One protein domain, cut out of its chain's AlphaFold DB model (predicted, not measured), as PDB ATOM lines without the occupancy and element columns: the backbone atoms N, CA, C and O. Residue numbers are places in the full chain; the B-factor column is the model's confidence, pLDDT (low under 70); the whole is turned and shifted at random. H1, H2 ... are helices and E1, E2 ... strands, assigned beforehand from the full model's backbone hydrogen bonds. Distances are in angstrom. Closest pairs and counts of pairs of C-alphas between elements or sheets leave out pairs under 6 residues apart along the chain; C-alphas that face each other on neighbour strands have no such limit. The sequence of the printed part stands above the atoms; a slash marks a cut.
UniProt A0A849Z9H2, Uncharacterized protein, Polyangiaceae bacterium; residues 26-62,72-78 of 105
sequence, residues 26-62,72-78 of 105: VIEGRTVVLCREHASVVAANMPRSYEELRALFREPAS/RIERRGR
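What this domain is: This is residues 26 to 62 and 72 to 78 of the 105 residues of an uncharacterized protein of Polyangiaceae bacterium (UniProt A0A849Z9H2). What shape do these atoms make? Strand E1, helix H1 and helix H2 follow one another as three sides of an open frame, with H1 crossing from the end of E1 toward H2 and H2 turned about perpendicular to H1. Residues 57 to 62 lead away from H2, and a separate piece, residues 72 to 78, runs past H2 on the side away from H1. What is it made of, and how large is it? The 44 printed residues hold one named strand and two named helices, in the order E1, H1, H2, a mixed class. The whole is compact, with a radius of gyration of the C-alphas of 10.4 A and spans of 32 by 23 by 18 A.

How they stand to each other: What lies beside the strand? E1, residues 30 to 35, pairs with no named strand, but residues 26 to 27 pair antiparallel with its residues 30 to 31. How do the helices stand? E1 and H1, residues 36 to 45, meet only through their tight link. H1 and H2, residues 50 to 56, only just touch, with 3 pairs of C-alphas within 8 A, the closest being those of Val 42 and Leu 53 at 7.2 A; their lines are about perpendicular, at 74 degrees. E1 and H2 are only just apart, their closest C-alphas at 8.1 A. Are the helix backbones well formed? In H1 and H2 every O i to N i+4 pair is within hydrogen-bond range.

Where its parts are: Where does the first element begin? E1 begins at C-alpha 30, (-22.060, -40.140, -72.599), and measures 16.4 A from first to last C-alpha. Where do the helices lie? H1 begins at C-alpha 36, (-9.970, -41.524, -86.235), and measures 14.5 A. H2 measures 10.1 A and ends at C-alpha 56, (-5.826, -39.919, -71.848).

The domain as a whole: How far does it reach? The two C-alphas farthest apart, those of Gly 29 and Ser 62, are 32.4 A apart. Where is it cut, and are its links long? Residues 63 to 71 are not printed, and C-alphas 62 and 72 are 13.8 A apart across the cut; the links E1 to H1 and H1 to H2 are tight. Where is the model's confidence low? The mean pLDDT of the printed part is 78.7, and residues 59 to 62 and 75 to 78 are under 70.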
ATOM      1  N   VAL A  26     -19.143 -44.331 -76.798       83.69
ATOM      2  CA  VAL A  26     -20.104 -44.233 -75.693       83.69
ATOM      3  C   VAL A  26     -19.460 -44.790 -74.436       83.69
ATOM      4  O   VAL A  26     -19.110 -45.965 -74.408       83.69
ATOM      5  N   ILE A  27     -19.303 -43.952 -73.412       83.88
ATOM      6  CA  ILE A  27     -18.747 -44.328 -72.105       83.88
ATOM      7  C   ILE A  27     -19.646 -43.727 -71.029       83.88
ATOM      8  O   ILE A  27     -19.977 -42.546 -71.104       83.88
ATOM      9  N   GLU A  28     -20.073 -44.540 -70.059       83.88
ATOM     10  CA  GLU A  28     -20.959 -44.120 -68.955       83.88
ATOM     11  C   GLU A  28     -22.217 -43.359 -69.428       83.88
ATOM     12  O   GLU A  28     -22.621 -42.349 -68.854       83.88
ATOM     13  N   GLY A  29     -22.817 -43.798 -70.540       79.69
ATOM     14  CA  GLY A  29     -24.001 -43.152 -71.124       79.69
ATOM     15  C   GLY A  29     -23.732 -41.803 -71.806       79.69
ATOM     16  O   GLY A  29     -24.666 -41.164 -72.283       79.69
ATOM     17  N   ARG A  30     -22.470 -41.366 -71.902       79.12
ATOM     18  CA  ARG A  30     -22.060 -40.140 -72.599       79.12
ATOM     19  C   ARG A  30     -21.482 -40.472 -73.964       79.12
ATOM     20  O   ARG A  30     -20.537 -41.249 -74.085       79.12
ATOM     21  N   THR A  31     -22.021 -39.840 -75.001       82.44
ATOM     22  CA  THR A  31     -21.502 -39.946 -76.368       82.44
ATOM     23  C   THR A  31     -20.421 -38.895 -76.604       82.44
ATOM     24  O   THR A  31     -20.692 -37.695 -76.521       82.44
ATOM     25  N   VAL A  32     -19.213 -39.329 -76.955       83.00
ATOM     26  CA  VAL A  32     -18.101 -38.459 -77.349       83.00
ATOM     27  C   VAL A  32     -17.794 -38.683 -78.825       83.00
ATOM     28  O   VAL A  32     -17.684 -39.819 -79.287       83.00
ATOM     29  N   VAL A  33     -17.665 -37.591 -79.577       86.81
ATOM     30  CA  VAL A  33     -17.317 -37.625 -81.000       86.81
ATOM     31  C   VAL A  33     -15.828 -37.334 -81.150       86.81
ATOM     32  O   VAL A  33     -15.353 -36.272 -80.743       86.81
ATOM     33  N   LEU A  34     -15.089 -38.282 -81.722       85.31
ATOM     34  CA  LEU A  34     -13.635 -38.227 -81.867       85.31
ATOM     35  C   LEU A  34     -13.237 -38.433 -83.329       85.31
ATOM     36  O   LEU A  34     -13.912 -39.147 -84.067       85.31
ATOM     37  N   CYS A  35     -12.126 -37.836 -83.763       86.06
ATOM     38  CA  CYS A  35     -11.530 -38.202 -85.049       86.06
ATOM     39  C   CYS A  35     -10.853 -39.580 -84.965       86.06
ATOM     40  O   CYS A  35     -10.593 -40.088 -83.873       86.06
ATOM     41  N   ARG A  36     -10.548 -40.175 -86.124       83.06
ATOM     42  CA  ARG A  36      -9.970 -41.524 -86.235       83.06
ATOM     43  C   ARG A  36      -8.723 -41.746 -85.366       83.06
ATOM     44  O   ARG A  36      -8.625 -42.789 -84.733       83.06
ATOM     45  N   GLU A  37      -7.825 -40.767 -85.290       82.94
ATOM     46  CA  GLU A  37      -6.594 -40.842 -84.485       82.94
ATOM     47  C   GLU A  37      -6.889 -40.913 -82.979       82.94
ATOM     48  O   GLU A  37      -6.417 -41.807 -82.276       82.94
ATOM     49  N   HIS A  38      -7.745 -40.025 -82.466       84.56
ATOM     50  CA  HIS A  38      -8.124 -40.056 -81.052       84.56
ATOM     51  C   HIS A  38      -8.978 -41.291 -80.731       84.56
ATOM     52  O   HIS A  38      -8.851 -41.866 -79.654       84.56
ATOM     53  N   ALA A  39      -9.803 -41.746 -81.676       85.44
ATOM     54  CA  ALA A  39     -10.564 -42.979 -81.526       85.44
ATOM     55  C   ALA A  39      -9.650 -44.208 -81.404       85.44
ATOM     56  O   ALA A  39      -9.937 -45.074 -80.583       85.44
ATOM     57  N   SER A  40      -8.530 -44.273 -82.141       85.94
ATOM     58  CA  SER A  40      -7.556 -45.360 -81.971       85.94
ATOM     59  C   SER A  40      -6.874 -45.342 -80.602       85.94
ATOM     60  O   SER A  40      -6.680 -46.403 -80.018       85.94
ATOM     61  N   VAL A  41      -6.587 -44.160 -80.044       85.75
ATOM     62  CA  VAL A  41      -6.018 -44.043 -78.689       85.75
ATOM     63  C   VAL A  41      -7.002 -44.557 -77.636       85.75
ATOM     64  O   VAL A  41      -6.609 -45.285 -76.725       85.75
ATOM     65  N   VAL A  42      -8.291 -44.228 -77.774       86.38
ATOM     66  CA  VAL A  42      -9.339 -44.740 -76.877       86.38
ATOM     67  C   VAL A  42      -9.530 -46.247 -77.044       86.38
ATOM     68  O   VAL A  42      -9.646 -46.949 -76.046       86.38
ATOM     69  N   ALA A  43      -9.520 -46.758 -78.278       85.38
ATOM     70  CA  ALA A  43      -9.652 -48.190 -78.542       85.38
ATOM     71  C   ALA A  43      -8.479 -49.006 -77.970       85.38
ATOM     72  O   ALA A  43      -8.700 -50.105 -77.475       85.38
ATOM     73  N   ALA A  44      -7.257 -48.462 -77.995       86.25
ATOM     74  CA  ALA A  44      -6.075 -49.118 -77.441       86.25
ATOM     75  C   ALA A  44      -6.072 -49.160 -75.902       86.25
ATOM     76  O   ALA A  44      -5.648 -50.153 -75.323       86.25
ATOM     77  N   ASN A  45      -6.548 -48.099 -75.240       85.75
ATOM     78  CA  ASN A  45      -6.527 -48.002 -73.775       85.75
ATOM     79  C   ASN A  45      -7.818 -48.498 -73.097       85.75
ATOM     80  O   ASN A  45      -7.814 -48.689 -71.887       85.75
ATOM     81  N   MET A  46      -8.914 -48.668 -73.849       84.25
ATOM     82  CA  MET A  46     -10.244 -49.087 -73.369       84.25
ATOM     83  C   MET A  46     -10.650 -48.486 -72.006       84.25
ATOM     84  O   MET A  46     -10.869 -49.232 -71.046       84.25
ATOM     85  N   PRO A  47     -10.776 -47.148 -71.895       85.12
ATOM     86  CA  PRO A  47     -11.209 -46.519 -70.653       85.12
ATOM     87  C   PRO A  47     -12.630 -46.969 -70.290       85.12
ATOM     88  O   PRO A  47     -13.533 -46.943 -71.131       85.12
ATOM     89  N   ARG A  48     -12.832 -47.370 -69.033       83.56
ATOM     90  CA  ARG A  48     -14.138 -47.806 -68.507       83.56
ATOM     91  C   ARG A  48     -14.937 -46.647 -67.926       83.56
ATOM     92  O   ARG A  48     -16.163 -46.708 -67.916       83.56
ATOM     93  N   SER A  49     -14.242 -45.598 -67.489       84.44
ATOM     94  CA  SER A  49     -14.835 -44.397 -66.907       84.44
ATOM     95  C   SER A  49     -14.575 -43.147 -67.749       84.44
ATOM     96  O   SER A  49     -13.603 -43.045 -68.510       84.44
ATOM     97  N   TYR A  50     -15.440 -42.141 -67.607       81.25
ATOM     98  CA  TYR A  50     -15.249 -40.858 -68.280       81.25
ATOM     99  C   TYR A  50     -14.007 -40.110 -67.766       81.25
ATOM    100  O   TYR A  50     -13.384 -39.338 -68.500       81.25
ATOM    101  N   GLU A  51     -13.621 -40.338 -66.511       81.50
ATOM    102  CA  GLU A  51     -12.422 -39.745 -65.917       81.50
ATOM    103  C   GLU A  51     -11.136 -40.315 -66.519       81.50
ATOM    104  O   GLU A  51     -10.235 -39.540 -66.851       81.50
ATOM    105  N   GLU A  52     -11.081 -41.629 -66.753       81.75
ATOM    106  CA  GLU A  52      -9.984 -42.283 -67.476       81.75
ATOM    107  C   GLU A  52      -9.868 -41.752 -68.905       81.75
ATOM    108  O   GLU A  52      -8.781 -41.379 -69.347       81.75
ATOM    109  N   LEU A  53     -10.994 -41.614 -69.613       83.75
ATOM    110  CA  LEU A  53     -10.992 -41.027 -70.952       83.75
ATOM    111  C   LEU A  53     -10.441 -39.591 -70.938       83.75
ATOM    112  O   LEU A  53      -9.663 -39.218 -71.817       83.75
ATOM    113  N   ARG A  54     -10.787 -38.772 -69.937       81.06
ATOM    114  CA  ARG A  54     -10.215 -37.420 -69.789       81.06
ATOM    115  C   ARG A  54      -8.737 -37.448 -69.417       81.06
ATOM    116  O   ARG A  54      -8.021 -36.519 -69.788       81.06
ATOM    117  N   ALA A  55      -8.282 -38.472 -68.697       80.75
ATOM    118  CA  ALA A  55      -6.877 -38.646 -68.351       80.75
ATOM    119  C   ALA A  55      -6.007 -38.909 -69.590       80.75
ATOM    120  O   ALA A  55      -4.914 -38.354 -69.672       80.75
ATOM    121  N   LEU A  56      -6.523 -39.647 -70.580       81.50
ATOM    122  CA  LEU A  56      -5.826 -39.919 -71.848       81.50
ATOM    123  C   LEU A  56      -5.590 -38.661 -72.699       81.50
ATOM    124  O   LEU A  56      -4.621 -38.597 -73.448       81.50
ATOM    125  N   PHE A  57      -6.458 -37.650 -72.581       79.81
ATOM    126  CA  PHE A  57      -6.389 -36.408 -73.365       79.81
ATOM    127  C   PHE A  57      -6.085 -35.172 -72.505       79.81
ATOM    128  O   PHE A  57      -6.614 -34.080 -72.751       79.81
ATOM    129  N   ARG A  58      -5.257 -35.332 -71.466       75.50
ATOM    130  CA  ARG A  58      -4.692 -34.194 -70.725       75.50
ATOM    131  C   ARG A  58      -3.783 -33.379 -71.645       75.50
ATOM    132  O   ARG A  58      -3.119 -33.937 -72.516       75.50
ATOM    133  N   GLU A  59      -3.790 -32.055 -71.492       65.69
ATOM    134  CA  GLU A  59      -2.801 -31.228 -72.185       65.69
ATOM    135  C   GLU A  59      -1.387 -31.676 -71.774       65.69
ATOM    136  O   GLU A  59      -1.182 -32.057 -70.621       65.69
ATOM    137  N   PRO A  60      -0.404 -31.682 -72.684       55.50
ATOM    138  CA  PRO A  60       0.980 -31.821 -72.260       55.50
ATOM    139  C   PRO A  60       1.334 -30.602 -71.400       55.50
ATOM    140  O   PRO A  60       0.946 -29.481 -71.734       55.50
ATOM    141  N   ALA A  61       2.030 -30.814 -70.279       54.78
ATOM    142  CA  ALA A  61       2.541 -29.710 -69.472       54.78
ATOM    143  C   ALA A  61       3.425 -28.833 -70.368       54.78
ATOM    144  O   ALA A  61       4.402 -29.319 -70.936       54.78
ATOM    145  N   SER A  62       3.038 -27.573 -70.563       55.03
ATOM    146  CA  SER A  62       3.851 -26.608 -71.298       55.03
ATOM    147  C   SER A  62       4.763 -25.872 -70.321       55.03
ATOM    148  O   SER A  62       4.448 -25.769 -69.134       55.03
ATOM    149  N   ARG A  72      -8.368 -31.726 -72.623       72.12
ATOM    150  CA  ARG A  72      -8.932 -31.193 -73.873       72.12
ATOM    151  C   ARG A  72     -10.414 -31.528 -74.051       72.12
ATOM    152  O   ARG A  72     -11.127 -30.832 -74.760       72.12
ATOM    153  N   ILE A  73     -10.884 -32.560 -73.353       72.56
ATOM    154  CA  ILE A  73     -12.289 -32.960 -73.319       72.56
ATOM    155  C   ILE A  73     -13.016 -32.215 -72.193       72.56
ATOM    156  O   ILE A  73     -12.591 -32.259 -71.030       72.56
ATOM    157  N   GLU A  74     -14.115 -31.535 -72.541       70.31
ATOM    158  CA  GLU A  74     -14.972 -30.823 -71.587       70.31
ATOM    159  C   GLU A  74     -15.476 -31.772 -70.490       70.31
ATOM    160  O   GLU A  74     -15.813 -32.920 -70.740       70.31
ATOM    161  N   ARG A  75     -15.560 -31.295 -69.244       68.56
ATOM    162  CA  ARG A  75     -16.080 -32.109 -68.129       68.56
ATOM    163  C   ARG A  75     -17.587 -32.374 -68.237       68.56
ATOM    164  O   ARG A  75     -18.065 -33.380 -67.718       68.56
ATOM    165  N   ARG A  76     -18.325 -31.433 -68.831       67.69
ATOM    166  CA  ARG A  76     -19.788 -31.449 -68.937       67.69
ATOM    167  C   ARG A  76     -20.166 -31.703 -70.388       67.69
ATOM    168  O   ARG A  76     -19.624 -31.051 -71.275       67.69
ATOM    169  N   GLY A  77     -21.102 -32.619 -70.616       65.88
ATOM    170  CA  GLY A  77     -21.723 -32.779 -71.929       65.88
ATOM    171  C   GLY A  77     -22.572 -31.557 -72.286       65.88
ATOM    172  O   GLY A  77     -22.914 -30.753 -71.419       65.88
ATOM    173  N   ARG A  78     -22.949 -31.425 -73.563       64.50
ATOM    174  CA  ARG A  78     -23.867 -30.366 -74.016       64.50
ATOM    175  C   ARG A  78     -25.202 -30.415 -73.262       64.50
ATOM    176  O   ARG A  78     -25.744 -29.360 -72.952       64.50
TER     177      ARG A  78